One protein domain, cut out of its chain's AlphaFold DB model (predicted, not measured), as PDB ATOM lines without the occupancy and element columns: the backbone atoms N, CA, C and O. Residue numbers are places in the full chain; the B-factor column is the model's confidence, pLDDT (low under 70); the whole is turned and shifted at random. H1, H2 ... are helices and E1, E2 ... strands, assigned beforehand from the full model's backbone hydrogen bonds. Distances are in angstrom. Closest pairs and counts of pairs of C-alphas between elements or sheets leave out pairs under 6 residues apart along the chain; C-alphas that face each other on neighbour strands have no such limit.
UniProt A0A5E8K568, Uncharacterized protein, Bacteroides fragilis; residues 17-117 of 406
ATOM      1  N   LEU A  17      10.820  -0.857 -11.461       60.84
ATOM      2  CA  LEU A  17      11.969  -1.626 -11.941       60.84
ATOM      3  C   LEU A  17      13.025  -0.761 -12.645       60.84
ATOM      4  O   LEU A  17      14.142  -1.233 -12.834       60.84
ATOM      5  N   ARG A  18      12.744   0.518 -12.951       59.44
ATOM      6  CA  ARG A  18      13.749   1.473 -13.469       59.44
ATOM      7  C   ARG A  18      14.904   1.713 -12.493       59.44
ATOM      8  O   ARG A  18      15.977   2.141 -12.910       59.44
ATOM      9  N   CYS A  19      14.693   1.433 -11.205       56.12
ATOM     10  CA  CYS A  19      15.727   1.490 -10.174       56.12
ATOM     11  C   CYS A  19      16.714   0.310 -10.235       56.12
ATOM     12  O   CYS A  19      17.694   0.303  -9.488       56.12
ATOM     13  N   TYR A  20      16.452  -0.687 -11.082       62.91
ATOM     14  CA  TYR A  20      17.311  -1.842 -11.292       62.91
ATOM     15  C   TYR A  20      17.899  -1.823 -12.709       62.91
ATOM     16  O   TYR A  20      17.265  -1.333 -13.646       62.91
ATOM     17  N   PRO A  21      19.113  -2.366 -12.898       67.25
ATOM     18  CA  PRO A  21      19.650  -2.621 -14.227       67.25
ATOM     19  C   PRO A  21      18.682  -3.466 -15.059       67.25
ATOM     20  O   PRO A  21      17.939  -4.283 -14.522       67.25
ATOM     21  N   SER A  22      18.735  -3.330 -16.384       75.75
ATOM     22  CA  SER A  22      17.874  -4.096 -17.298       75.75
ATOM     23  C   SER A  22      18.025  -5.613 -17.154       75.75
ATOM     24  O   SER A  22      17.125  -6.343 -17.562       75.75
ATOM     25  N   SER A  23      19.149  -6.080 -16.594       83.69
ATOM     26  CA  SER A  23      19.424  -7.486 -16.297       83.69
ATOM     27  C   SER A  23      20.077  -7.658 -14.925       83.69
ATOM     28  O   SER A  23      21.079  -7.000 -14.641       83.69
ATOM     29  N   PHE A  24      19.555  -8.554 -14.088       86.06
ATOM     30  CA  PHE A  24      20.113  -8.866 -12.765       86.06
ATOM     31  C   PHE A  24      19.697 -10.262 -12.286       86.06
ATOM     32  O   PHE A  24      18.733 -10.848 -12.783       86.06
ATOM     33  N   ILE A  25      20.426 -10.803 -11.311       89.25
ATOM     34  CA  ILE A  25      20.055 -12.035 -10.608       89.25
ATOM     35  C   ILE A  25      19.246 -11.639  -9.377       89.25
ATOM     36  O   ILE A  25      19.715 -10.861  -8.551       89.25
ATOM     37  N   LEU A  26      18.040 -12.179  -9.245       91.06
ATOM     38  CA  LEU A  26      17.199 -11.974  -8.075       91.06
ATOM     39  C   LEU A  26      17.308 -13.182  -7.144       91.06
ATOM     40  O   LEU A  26      16.916 -14.289  -7.514       91.06
ATOM     41  N   LEU A  27      17.832 -12.956  -5.942       90.25
ATOM     42  CA  LEU A  27      17.858 -13.922  -4.852       90.25
ATOM     43  C   LEU A  27      16.529 -13.892  -4.104       90.25
ATOM     44  O   LEU A  27      16.160 -12.879  -3.510       90.25
ATOM     45  N   ILE A  28      15.836 -15.022  -4.098       89.19
ATOM     46  CA  ILE A  28      14.606 -15.229  -3.346       89.19
ATOM     47  C   ILE A  28      14.999 -15.716  -1.950       89.19
ATOM     48  O   ILE A  28      15.306 -16.883  -1.736       89.19
ATOM     49  N   ASN A  29      15.041 -14.782  -1.005       83.06
ATOM     50  CA  ASN A  29      15.357 -15.007   0.407       83.06
ATOM     51  C   ASN A  29      14.098 -15.174   1.282       83.06
ATOM     52  O   ASN A  29      14.148 -14.927   2.483       83.06
ATOM     53  N   ASP A  30      12.981 -15.565   0.674       81.00
ATOM     54  CA  ASP A  30      11.662 -15.702   1.296       81.00
ATOM     55  C   ASP A  30      10.975 -16.974   0.759       81.00
ATOM     56  O   ASP A  30      11.522 -17.667  -0.104       81.00
ATOM     57  N   ASN A  31       9.775 -17.289   1.244       87.56
ATOM     58  CA  ASN A  31       8.988 -18.426   0.782       87.56
ATOM     59  C   ASN A  31       8.761 -18.362  -0.743       87.56
ATOM     60  O   ASN A  31       8.203 -17.392  -1.263       87.56
ATOM     61  N   ILE A  32       9.168 -19.413  -1.465       86.19
ATOM     62  CA  ILE A  32       9.173 -19.435  -2.936       86.19
ATOM     63  C   ILE A  32       7.752 -19.333  -3.513       86.19
ATOM     64  O   ILE A  32       7.534 -18.617  -4.494       86.19
ATOM     65  N   ASP A  33       6.765 -19.974  -2.880       83.81
ATOM     66  CA  ASP A  33       5.365 -19.925  -3.317       83.81
ATOM     67  C   ASP A  33       4.723 -18.549  -3.114       83.81
ATOM     68  O   ASP A  33       3.839 -18.142  -3.877       83.81
ATOM     69  N   GLN A  34       5.161 -17.816  -2.097       83.19
ATOM     70  CA  GLN A  34       4.759 -16.433  -1.893       83.19
ATOM     71  C   GLN A  34       5.485 -15.503  -2.868       83.19
ATOM     72  O   GLN A  34       4.848 -14.652  -3.494       83.19
ATOM     73  N   ALA A  35       6.793 -15.695  -3.049       86.06
ATOM     74  CA  ALA A  35       7.612 -14.901  -3.951       86.06
ATOM     75  C   ALA A  35       7.121 -15.001  -5.397       86.06
ATOM     76  O   ALA A  35       6.914 -13.970  -6.035       86.06
ATOM     77  N   LYS A  36       6.825 -16.209  -5.903       84.88
ATOM     78  CA  LYS A  36       6.315 -16.384  -7.274       84.88
ATOM     79  C   LYS A  36       5.023 -15.594  -7.512       84.88
ATOM     80  O   LYS A  36       4.907 -14.917  -8.529       84.88
ATOM     81  N   LYS A  37       4.085 -15.598  -6.554       81.06
ATOM     82  CA  LYS A  37       2.829 -14.831  -6.651       81.06
ATOM     83  C   LYS A  37       3.097 -13.327  -6.679       81.06
ATOM     84  O   LYS A  37       2.522 -12.613  -7.493       81.06
ATOM     85  N   GLN A  38       3.986 -12.846  -5.812       79.44
ATOM     86  CA  GLN A  38       4.295 -11.420  -5.731       79.44
ATOM     87  C   GLN A  38       5.073 -10.907  -6.944       79.44
ATOM     88  O   GLN A  38       4.796  -9.805  -7.400       79.44
ATOM     89  N   LEU A  39       5.974 -11.702  -7.522       84.00
ATOM     90  CA  LEU A  39       6.676 -11.328  -8.753       84.00
ATOM     91  C   LEU A  39       5.699 -11.124  -9.922       84.00
ATOM     92  O   LEU A  39       5.847 -10.171 -10.687       84.00
ATOM     93  N   LEU A  40       4.659 -11.956 -10.024       79.00
ATOM     94  CA  LEU A  40       3.592 -11.757 -11.010       79.00
ATOM     95  C   LEU A  40       2.765 -10.495 -10.718       79.00
ATOM     96  O   LEU A  40       2.470  -9.736 -11.640       79.00
ATOM     97  N   ASN A  41       2.445 -10.224  -9.447       71.88
ATOM     98  CA  ASN A  41       1.758  -8.986  -9.046       71.88
ATOM     99  C   ASN A  41       2.580  -7.734  -9.395       71.88
ATOM    100  O   ASN A  41       2.024  -6.723  -9.818       71.88
ATOM    101  N   MET A  42       3.907  -7.828  -9.281       73.19
ATOM    102  CA  MET A  42       4.874  -6.818  -9.720       73.19
ATOM    103  C   MET A  42       4.981  -6.700 -11.251       73.19
ATOM    104  O   MET A  42       5.817  -5.959 -11.755       73.19
ATOM    105  N   GLY A  43       4.175  -7.427 -12.028       72.56
ATOM    106  CA  GLY A  43       4.166  -7.346 -13.488       72.56
ATOM    107  C   GLY A  43       5.379  -7.945 -14.186       72.56
ATOM    108  O   GLY A  43       5.579  -7.674 -15.372       72.56
ATOM    109  N   LEU A  44       6.157  -8.772 -13.485       79.94
ATOM    110  CA  LEU A  44       7.183  -9.591 -14.111       79.94
ATOM    111  C   LEU A  44       6.532 -10.760 -14.858       79.94
ATOM    112  O   LEU A  44       5.574 -11.373 -14.385       79.94
ATOM    113  N   VAL A  45       7.065 -11.076 -16.035       80.81
ATOM    114  CA  VAL A  45       6.477 -12.058 -16.955       80.81
ATOM    115  C   VAL A  45       7.382 -13.285 -17.051       80.81
ATOM    116  O   VAL A  45       8.565 -13.135 -17.337       80.81
ATOM    117  N   PRO A  46       6.894 -14.519 -16.860       83.81
ATOM    118  CA  PRO A  46       7.722 -15.698 -17.094       83.81
ATOM    119  C   PRO A  46       8.138 -15.800 -18.564       83.81
ATOM    120  O   PRO A  46       7.317 -15.654 -19.466       83.81
ATOM    121  N   ALA A  47       9.417 -16.073 -18.816       83.06
ATOM    122  CA  ALA A  47       9.937 -16.205 -20.176       83.06
ATOM    123  C   ALA A  47       9.566 -17.540 -20.852       83.06
ATOM    124  O   ALA A  47       9.546 -17.630 -22.081       83.06
ATOM    125  N   GLY A  48       9.314 -18.586 -20.058       79.00
ATOM    126  CA  GLY A  48       8.994 -19.937 -20.527       79.00
ATOM    127  C   GLY A  48       7.492 -20.198 -20.654       79.00
ATOM    128  O   GLY A  48       6.676 -19.557 -19.992       79.00
ATOM    129  N   LYS A  49       7.121 -21.190 -21.477       76.31
ATOM    130  CA  LYS A  49       5.716 -21.609 -21.653       76.31
ATOM    131  C   LYS A  49       5.143 -22.276 -20.402       76.31
ATOM    132  O   LYS A  49       3.939 -22.220 -20.193       76.31
ATOM    133  N   GLU A  50       5.996 -22.868 -19.568       79.19
ATOM    134  CA  GLU A  50       5.630 -23.414 -18.257       79.19
ATOM    135  C   GLU A  50       5.294 -22.344 -17.198       79.19
ATOM    136  O   GLU A  50       4.969 -22.680 -16.061       79.19
ATOM    137  N   GLY A  51       5.388 -21.052 -17.534       83.94
ATOM    138  CA  GLY A  51       5.103 -19.971 -16.597       83.94
ATOM    139  C   GLY A  51       6.124 -19.906 -15.456       83.94
ATOM    140  O   GLY A  51       7.330 -20.035 -15.677       83.94
ATOM    141  N   VAL A  52       5.636 -19.687 -14.232       82.06
ATOM    142  CA  VAL A  52       6.434 -19.728 -12.989       82.06
ATOM    143  C   VAL A  52       6.226 -21.022 -12.194       82.06
ATOM    144  O   VAL A  52       6.724 -21.133 -11.079       82.06
ATOM    145  N   GLU A  53       5.527 -22.023 -12.742       84.62
ATOM    146  CA  GLU A  53       5.218 -23.279 -12.029       84.62
ATOM    147  C   GLU A  53       6.467 -24.096 -11.677       84.62
ATOM    148  O   GLU A  53       6.473 -24.878 -10.732       84.62
ATOM    149  N   TRP A  54       7.564 -23.882 -12.403       86.88
ATOM    150  CA  TRP A  54       8.860 -24.489 -12.105       86.88
ATOM    151  C   TRP A  54       9.531 -23.906 -10.850       86.88
ATOM    152  O   TRP A  54      10.484 -24.503 -10.351       86.88
ATOM    153  N   MET A  55       9.079 -22.752 -10.343       87.75
ATOM    154  CA  MET A  55       9.634 -22.108  -9.150       87.75
ATOM    155  C   MET A  55       9.103 -22.790  -7.885       87.75
ATOM    156  O   MET A  55       8.148 -22.320  -7.268       87.75
ATOM    157  N   THR A  56       9.716 -23.912  -7.510       86.12
ATOM    158  CA  THR A  56       9.424 -24.664  -6.277       86.12
ATOM    159  C   THR A  56      10.707 -24.916  -5.487       86.12
ATOM    160  O   THR A  56      11.799 -24.894  -6.059       86.12
ATOM    161  N   GLU A  57      10.594 -25.184  -4.181       81.81
ATOM    162  CA  GLU A  57      11.752 -25.519  -3.328       81.81
ATOM    163  C   GLU A  57      12.519 -26.744  -3.843       81.81
ATOM    164  O   GLU A  57      13.748 -26.755  -3.827       81.81
ATOM    165  N   GLU A  58      11.811 -27.739  -4.383       82.00
ATOM    166  CA  GLU A  58      12.413 -28.950  -4.951       82.00
ATOM    167  C   GLU A  58      13.184 -28.679  -6.253       82.00
ATOM    168  O   GLU A  58      14.254 -29.248  -6.483       82.00
ATOM    169  N   ASN A  59      12.662 -27.796  -7.110       80.38
ATOM    170  CA  ASN A  59      13.240 -27.526  -8.427       80.38
ATOM    171  C   ASN A  59      14.352 -26.469  -8.382       80.38
ATOM    172  O   ASN A  59      15.270 -26.484  -9.207       80.38
ATOM    173  N   MET A  60      14.303 -25.548  -7.421       78.56
ATOM    174  CA  MET A  60      15.258 -24.452  -7.298       78.56
ATOM    175  C   MET A  60      16.385 -24.813  -6.323       78.56
ATOM    176  O   MET A  60      16.394 -24.371  -5.179       78.56
ATOM    177  N   LYS A  61      17.403 -25.549  -6.802       70.00
ATOM    178  CA  LYS A  61      18.603 -25.931  -6.009       70.00
ATOM    179  C   LYS A  61      19.257 -24.765  -5.256       70.00
ATOM    180  O   LYS A  61      19.885 -24.956  -4.222       70.00
ATOM    181  N   LEU A  62      19.160 -23.568  -5.825       75.38
ATOM    182  CA  LEU A  62      19.448 -22.297  -5.179       75.38
ATOM    183  C   LEU A  62      18.261 -21.380  -5.535       75.38
ATOM    184  O   LEU A  62      17.879 -21.356  -6.710       75.38
ATOM    185  N   PRO A  63      17.688 -20.608  -4.603       79.69
ATOM    186  CA  PRO A  63      16.453 -19.861  -4.836       79.69
ATOM    187  C   PRO A  63      16.750 -18.548  -5.572       79.69
ATOM    188  O   PRO A  63      16.784 -17.472  -4.988       79.69
ATOM    189  N   HIS A  64      17.054 -18.626  -6.865       87.38
ATOM    190  CA  HIS A  64      17.402 -17.456  -7.670       87.38
ATOM    191  C   HIS A  64      16.872 -17.572  -9.091       87.38
ATOM    192  O   HIS A  64      16.796 -18.654  -9.675       87.38
ATOM    193  N   VAL A  65      16.525 -16.416  -9.640       91.38
ATOM    194  CA  VAL A  65      16.026 -16.250 -11.005       91.38
ATOM    195  C   VAL A  65      16.815 -15.148 -11.697       91.38
ATOM    196  O   VAL A  65      17.453 -14.323 -11.040       91.38
ATOM    197  N   VAL A  66      16.785 -15.123 -13.025       90.12
ATOM    198  CA  VAL A  66      17.374 -14.031 -13.804       90.12
ATOM    199  C   VAL A  66      16.251 -13.147 -14.303       90.12
ATOM    200  O   VAL A  66      15.320 -13.633 -14.942       90.12
ATOM    201  N   ILE A  67      16.339 -11.853 -14.021       88.88
ATOM    202  CA  ILE A  67      15.426 -10.860 -14.573       88.88
ATOM    203  C   ILE A  67      16.114 -10.191 -15.757       88.88
ATOM    204  O   ILE A  67      17.243  -9.731 -15.611       88.88
ATOM    205  N   HIS A  68      15.449 -10.133 -16.913       85.62
ATOM    206  CA  HIS A  68      15.882  -9.334 -18.064       85.62
ATOM    207  C   HIS A  68      14.681  -8.645 -18.719       85.62
ATOM    208  O   HIS A  68      13.750  -9.327 -19.148       85.62
ATOM    209  N   ASN A  69      14.690  -7.309 -18.807       77.88
ATOM    210  CA  ASN A  69      13.617  -6.500 -19.407       77.88
ATOM    211  C   ASN A  69      12.204  -6.906 -18.928       77.88
ATOM    212  O   ASN A  69      11.275  -7.035 -19.723       77.88
ATOM    213  N   ASN A  70      12.063  -7.117 -17.615       79.00
ATOM    214  CA  ASN A  70      10.848  -7.553 -16.902       79.00
ATOM    215  C   ASN A  70      10.446  -9.024 -17.079       79.00
ATOM    216  O   ASN A  70       9.395  -9.432 -16.585       79.00
ATOM    217  N   TYR A  71      11.268  -9.835 -17.740       83.25
ATOM    218  CA  TYR A  71      11.017 -11.266 -17.856       83.25
ATOM    219  C   TYR A  71      11.776 -12.065 -16.801       83.25
ATOM    220  O   TYR A  71      12.946 -11.791 -16.538       83.25
ATOM    221  N   ILE A  72      11.115 -13.077 -16.240       89.88
ATOM    222  CA  ILE A  72      11.673 -14.043 -15.294       89.88
ATOM    223  C   ILE A  72      12.194 -15.240 -16.085       89.88
ATOM    224  O   ILE A  72      11.426 -15.979 -16.706       89.88
ATOM    225  N   TYR A  73      13.500 -15.448 -16.029       90.50
ATOM    226  CA  TYR A  73      14.183 -16.593 -16.608       90.50
ATOM    227  C   TYR A  73      14.699 -17.513 -15.508       90.50
ATOM    228  O   TYR A  73      15.085 -17.073 -14.418       90.50
ATOM    229  N   LYS A  74      14.764 -18.805 -15.826       90.00
ATOM    230  CA  LYS A  74      15.490 -19.761 -14.998       90.00
ATOM    231  C   LYS A  74      16.984 -19.445 -15.006       90.00
ATOM    232  O   LYS A  74      17.492 -18.868 -15.972       90.00
ATOM    233  N   ARG A  75      17.703 -19.862 -13.962       87.44
ATOM    234  CA  ARG A  75      19.159 -19.659 -13.861       87.44
ATOM    235  C   ARG A  75      19.902 -20.179 -15.083       87.44
ATOM    236  O   ARG A  75      20.890 -19.572 -15.481       87.44
ATOM    237  N   GLU A  76      19.462 -21.293 -15.662       87.44
ATOM    238  CA  GLU A  76      20.164 -21.983 -16.744       87.44
ATOM    239  C   GLU A  76      20.421 -21.073 -17.951       87.44
ATOM    240  O   GLU A  76      21.371 -21.313 -18.688       87.44
ATOM    241  N   VAL A  77      19.668 -19.975 -18.106       87.31
ATOM    242  CA  VAL A  77      19.936 -18.954 -19.129       87.31
ATOM    243  C   VAL A  77      21.331 -18.325 -19.008       87.31
ATOM    244  O   VAL A  77      21.898 -17.909 -20.010       87.31
ATOM    245  N   LEU A  78      21.926 -18.297 -17.809       85.31
ATOM    246  CA  LEU A  78      23.301 -17.824 -17.596       85.31
ATOM    247  C   LEU A  78      24.348 -18.737 -18.248       85.31
ATOM    248  O   LEU A  78      25.485 -18.316 -18.448       85.31
ATOM    249  N   LEU A  79      23.976 -19.981 -18.560       85.62
ATOM    250  CA  LEU A  79      24.809 -20.941 -19.281       85.62
ATOM    251  C   LEU A  79      24.578 -20.872 -20.803       85.62
ATOM    252  O   LEU A  79      25.364 -21.429 -21.565       85.62
ATOM    253  N   ASP A  80      23.529 -20.178 -21.262       87.56
ATOM    254  CA  ASP A  80      23.213 -20.008 -22.682       87.56
ATOM    255  C   ASP A  80      23.905 -18.760 -23.252       87.56
ATOM    256  O   ASP A  80      23.386 -17.641 -23.250       87.56
ATOM    257  N   HIS A  81      25.105 -18.969 -23.791       83.50
ATOM    258  CA  HIS A  81      25.907 -17.908 -24.397       83.50
ATOM    259  C   HIS A  81      25.225 -17.209 -25.582       83.50
ATOM    260  O   HIS A  81      25.467 -16.022 -25.809       83.50
ATOM    261  N   LEU A  82      24.381 -17.913 -26.345       86.31
ATOM    262  CA  LEU A  82      23.676 -17.320 -27.483       86.31
ATOM    263  C   LEU A  82      22.585 -16.373 -26.996       86.31
ATOM    264  O   LEU A  82      22.416 -15.294 -27.564       86.31
ATOM    265  N   GLN A  83      21.865 -16.758 -25.943       86.19
ATOM    266  CA  GLN A  83      20.829 -15.922 -25.357       86.19
ATOM    267  C   GLN A  83      21.415 -14.684 -24.668       86.19
ATOM    268  O   GLN A  83      20.937 -13.582 -24.925       86.19
ATOM    269  N   LEU A  84      22.493 -14.825 -23.887       85.38
ATOM    270  CA  LEU A  84      23.166 -13.677 -23.261       85.38
ATOM    271  C   LEU A  84      23.712 -12.685 -24.296       85.38
ATOM    272  O   LEU A  84      23.578 -11.474 -24.123       85.38
ATOM    273  N   LYS A  85      24.244 -13.186 -25.419       84.25
ATOM    274  CA  LYS A  85      24.704 -12.339 -26.526       84.25
ATOM    275  C   LYS A  85      23.568 -11.528 -27.157       84.25
ATOM    276  O   LYS A  85      23.798 -10.385 -27.537       84.25
ATOM    277  N   LYS A  86      22.347 -12.075 -27.253       86.62
ATOM    278  CA  LYS A  86      21.166 -11.314 -27.725       86.62
ATOM    279  C   LYS A  86      20.792 -10.175 -26.779       86.62
ATOM    280  O   LYS A  86      20.179  -9.212 -27.220       86.62
ATOM    281  N   TRP A  87      21.132 -10.297 -25.499       84.94
ATOM    282  CA  TRP A  87      20.938  -9.250 -24.493       84.94
ATOM    283  C   TRP A  87      22.125  -8.289 -24.408       84.94
ATOM    284  O   TRP A  87      22.164  -7.467 -23.497       84.94
ATOM    285  N   GLU A  88      23.093  -8.413 -25.323       81.69
ATOM    286  CA  GLU A  88      24.337  -7.635 -25.342       81.69
ATOM    287  C   GLU A  88      25.153  -7.765 -24.041       81.69
ATOM    288  O   GLU A  88      25.961  -6.904 -23.698       81.69
ATOM    289  N   LEU A  89      24.969  -8.868 -23.307       76.81
ATOM    290  CA  LEU A  89      25.728  -9.173 -22.100       76.81
ATOM    291  C   LEU A  89      26.953 -10.014 -22.450       76.81
ATOM    292  O   LEU A  89      26.861 -11.022 -23.153       76.81
ATOM    293  N   GLU A  90      28.108  -9.620 -21.917       67.81
ATOM    294  CA  GLU A  90      29.343 -10.389 -22.049       67.81
ATOM    295  C   GLU A  90      29.234 -11.721 -21.285       67.81
ATOM    296  O   GLU A  90      28.988 -11.720 -20.073       67.81
ATOM    297  N   PRO A  91      29.444 -12.871 -21.952       58.03
ATOM    298  CA  PRO A  91      29.518 -14.158 -21.276       58.03
ATOM    299  C   PRO A  91      30.576 -14.152 -20.163       58.03
ATOM    300  O   PRO A  91      31.729 -13.805 -20.403       58.03
ATOM    301  N   GLY A  92      30.189 -14.546 -18.947       60.88
ATOM    302  CA  GLY A  92      31.084 -14.594 -17.782       60.88
ATOM    303  C   GLY A  92      31.154 -13.303 -16.957       60.88
ATOM    304  O   GLY A  92      31.724 -13.316 -15.865       60.88
ATOM    305  N   LYS A  93      30.532 -12.208 -17.410       68.44
ATOM    306  CA  LYS A  93      30.358 -11.006 -16.593       68.44
ATOM    307  C   LYS A  93      29.316 -11.265 -15.505       68.44
ATOM    308  O   LYS A  93      28.210 -11.722 -15.785       68.44
ATOM    309  N   LEU A  94      29.672 -10.974 -14.256       74.56
ATOM    310  CA  LEU A  94      28.768 -11.141 -13.120       74.56
ATOM    311  C   LEU A  94      27.623 -10.127 -13.224       74.56
ATOM    312  O   LEU A  94      27.846  -8.918 -13.154       74.56
ATOM    313  N   LEU A  95      26.399 -10.630 -13.396       81.31
ATOM    314  CA  LEU A  95      25.200  -9.810 -13.270       81.31
ATOM    315  C   LEU A  95      25.061  -9.312 -11.824       81.31
ATOM    316  O   LEU A  95      25.375 -10.058 -10.892       81.31
ATOM    317  N   PRO A  96      24.570  -8.077 -11.624       82.19
ATOM    318  CA  PRO A  96      24.300  -7.568 -10.290       82.19
ATOM    319  C   PRO A  96      23.274  -8.459  -9.594       82.19
ATOM    320  O   PRO A  96      22.386  -9.030 -10.231       82.19
ATOM    321  N   ILE A  97      23.421  -8.579  -8.280       85.62
ATOM    322  CA  ILE A  97      22.564  -9.409  -7.443       85.62
ATOM    323  C   ILE A  97      21.623  -8.491  -6.664       85.62
ATOM    324  O   ILE A  97      22.074  -7.553  -6.013       85.62
ATOM    325  N   ALA A  98      20.326  -8.768  -6.741       81.81
ATOM    326  CA  ALA A  98      19.285  -8.113  -5.962       81.81
ATOM    327  C   ALA A  98      18.634  -9.121  -5.011       81.81
ATOM    328  O   ALA A  98      18.536 -10.307  -5.334       81.81
ATOM    329  N   HIS A  99      18.148  -8.650  -3.865       86.38
ATOM    330  CA  HIS A  99      17.372  -9.463  -2.934       86.38
ATOM    331  C   HIS A  99      15.875  -9.214  -3.118       86.38
ATOM    332  O   HIS A  99      15.429  -8.080  -3.301       86.38
ATOM    333  N   TYR A 100      15.092 -10.289  -3.062       87.38
ATOM    334  CA  TYR A 100      13.639 -10.232  -3.176       87.38
ATOM    335  C   TYR A 100      13.000  -9.386  -2.068       87.38
ATOM    336  O   TYR A 100      12.077  -8.632  -2.361       87.38
ATOM    337  N   SER A 101      13.520  -9.439  -0.838       84.69
ATOM    338  CA  SER A 101      13.085  -8.569   0.267       84.69
ATOM    339  C   SER A 101      13.107  -7.082  -0.103       84.69
ATOM    340  O   SER A 101      12.107  -6.390   0.074       84.69
ATOM    341  N   ASP A 102      14.210  -6.618  -0.685       80.00
ATOM    342  CA  ASP A 102      14.443  -5.202  -0.990       80.00
ATOM    343  C   ASP A 102      13.608  -4.767  -2.200       80.00
ATOM    344  O   ASP A 102      13.092  -3.649  -2.271       80.00
ATOM    345  N   LEU A 103      13.451  -5.679  -3.165       80.50
ATOM    346  CA  LEU A 103      12.549  -5.510  -4.298       80.50
ATOM    347  C   LEU A 103      11.099  -5.356  -3.817       80.50
ATOM    348  O   LEU A 103      10.389  -4.462  -4.276       80.50
ATOM    349  N   LEU A 104      10.676  -6.203  -2.878       82.81
ATOM    350  CA  LEU A 104       9.332  -6.208  -2.315       82.81
ATOM    351  C   LEU A 104       9.060  -4.971  -1.455       82.81
ATOM    352  O   LEU A 104       7.963  -4.423  -1.528       82.81
ATOM    353  N   GLU A 105      10.025  -4.527  -0.652       81.31
ATOM    354  CA  GLU A 105       9.913  -3.305   0.149       81.31
ATOM    355  C   GLU A 105       9.736  -2.076  -0.747       81.31
ATOM    356  O   GLU A 105       8.749  -1.354  -0.604       81.31
ATOM    357  N   LYS A 106      10.590  -1.910  -1.765       72.75
ATOM    358  CA  LYS A 106      10.453  -0.821  -2.747       72.75
ATOM    359  C   LYS A 106       9.130  -0.877  -3.502       72.75
ATOM    360  O   LYS A 106       8.478   0.149  -3.672       72.75
ATOM    361  N   TYR A 107       8.708  -2.071  -3.921       73.81
ATOM    362  CA  TYR A 107       7.412  -2.253  -4.567       73.81
ATOM    363  C   TYR A 107       6.262  -1.819  -3.647       73.81
ATOM    364  O   TYR A 107       5.378  -1.085  -4.079       73.81
ATOM    365  N   LYS A 108       6.291  -2.196  -2.362       73.19
ATOM    366  CA  LYS A 108       5.290  -1.764  -1.373       73.19
ATOM    367  C   LYS A 108       5.305  -0.249  -1.163       73.19
ATOM    368  O   LYS A 108       4.238   0.353  -1.115       73.19
ATOM    369  N   GLU A 109       6.474   0.382  -1.075       68.06
ATOM    370  CA  GLU A 109       6.591   1.842  -0.953       68.06
ATOM    371  C   GLU A 109       6.053   2.595  -2.179       68.06
ATOM    372  O   GLU A 109       5.508   3.694  -2.044       68.06
ATOM    373  N   GLU A 110       6.230   2.052  -3.382       63.53
ATOM    374  CA  GLU A 110       5.679   2.641  -4.604       63.53
ATOM    375  C   GLU A 110       4.171   2.422  -4.715       63.53
ATOM    376  O   GLU A 110       3.443   3.383  -4.952       63.53
ATOM    377  N   VAL A 111       3.677   1.216  -4.424       59.91
ATOM    378  CA  VAL A 111       2.234   0.923  -4.382       59.91
ATOM    379  C   VAL A 111       1.521   1.797  -3.341       59.91
ATOM    380  O   VAL A 111       0.483   2.384  -3.645       59.91
ATOM    381  N   HIS A 112       2.098   1.974  -2.147       54.38
ATOM    382  CA  HIS A 112       1.540   2.856  -1.114       54.38
ATOM    383  C   HIS A 112       1.586   4.346  -1.492       54.38
ATOM    384  O   HIS A 112       0.708   5.104  -1.074       54.38
ATOM    385  N   ARG A 113       2.561   4.781  -2.304       50.78
ATOM    386  CA  ARG A 113       2.599   6.146  -2.864       50.78
ATOM    387  C   ARG A 113       1.562   6.370  -3.972       50.78
ATOM    388  O   ARG A 113       1.118   7.508  -4.133       50.78
ATOM    389  N   ASP A 114       1.182   5.324  -4.706       52.78
ATOM    390  CA  ASP A 114       0.307   5.400  -5.885       52.78
ATOM    391  C   ASP A 114      -1.195   5.255  -5.531       52.78
ATOM    392  O   ASP A 114      -2.039   5.967  -6.078       52.78
ATOM    393  N   GLU A 115      -1.551   4.429  -4.534       48.50
ATOM    394  CA  GLU A 115      -2.952   4.249  -4.092       48.50
ATOM    395  C   GLU A 115      -3.565   5.500  -3.432       48.50
ATOM    396  O   GLU A 115      -4.776   5.706  -3.509       48.50
ATOM    397  N   GLN A 116      -2.760   6.383  -2.830       50.91
ATOM    398  CA  GLN A 116      -3.258   7.631  -2.228       50.91
ATOM    399  C   GLN A 116      -3.470   8.776  -3.239       50.91
ATOM    400  O   GLN A 116      -4.043   9.802  -2.868       50.91
ATOM    401  N   LYS A 117      -3.040   8.636  -4.506       52.09
ATOM    402  CA  LYS A 117      -3.059   9.733  -5.499       52.09
ATOM    403  C   LYS A 117      -4.055   9.586  -6.654       52.09
ATOM    404  O   LYS A 117      -4.361  10.605  -7.267       52.09
TER     405      LYS A 117
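This is residues 17 to 117 of the 406 residues of an uncharacterized protein of Bacteroides fragilis (UniProt A0A5E8K568). A small twisted sheet of four short strands stands between two groups of helices: short H2 and H3 lie toward one end of the long axis, H1 and the long H4 toward the other. H4 leaves the sheet at E4 as an arm, and residues 112 to 117 stick out, while the long unnamed stretch 42 to 63 loops past the E3 edge. The printed part has 101 residues with four named helices and four named strands, in the order E1 H1 E2 E3 H2 H3 E4 H4; the mixed sheet runs E3 E2 E1 E4. The class is mixed, helices and strands; the whole is compact, with a radius of gyration of the C-alphas of 13.9 A and spans of 45 by 30 by 23 A.

Find C-alpha 23 at (19.424, -7.486, -16.297), where E1 begins; it covers residues 23 to 27 and is 13.2 A long. The other strands are E2, residues 64 to 68 and 13.3 A long, E3, residues 71 to 73, and E4, residues 97 to 99. H1 covers residues 32 to 41 and is 14.2 A long; H2 is residues 75 to 79 and H3 residues 81 to 86. H4, residues 100 to 115, runs 22.0 A from C-alpha 100 at (13.639, -10.232, -3.176) to C-alpha 115 at (-2.952, 4.249, -4.092).

Start at the inner strands E1 and E2, antiparallel, where N 26 and O 65 are 2.9 A apart. E2 and E3 form a hairpin, with N 73 and O 66 at 2.8 A. On the other side of E1, E4 is parallel to it, with N 27 and O 98 at 2.8 A. E3, H2 H3 and E4 make a split strand-helix-strand unit, two strands running the same way with E2 and E1 between them; its crossover is right-handed. H2 is on the sheet at a height of 7.8 A; the closest C-alphas of E2 and H2, Val 65 and Arg 75, are 5.4 A apart. H2 and H3 only just touch, only at the corner, with 3 pairs of C-alphas within 8 A; the closest are Val 77 and Gln 83, 7.0 A. H4 only grazes the sheet, with its residues 100 to 103. H1 and H4 are close but not clearly touching, the closest C-alphas being Ala 35 and Tyr 100 at 7.7 A. Residues 45 to 46 pair in parallel with residues 71 to 72 of E3. In H3 and H4 every O i to N i+4 pair is within hydrogen-bond range; in H1 5 of 6 are, in H2 0 of 1, with 2 of 2 O i to N i+3 pairs.

The two C-alphas farthest apart, His 81 and Gln 116, are 44.7 A from each other. The printed part has no cut; the link from H1 to E2, 22 residues, is long. Look for pLDDT under 70 at residues 17 to 21, 90 to 93 and 109 to 117.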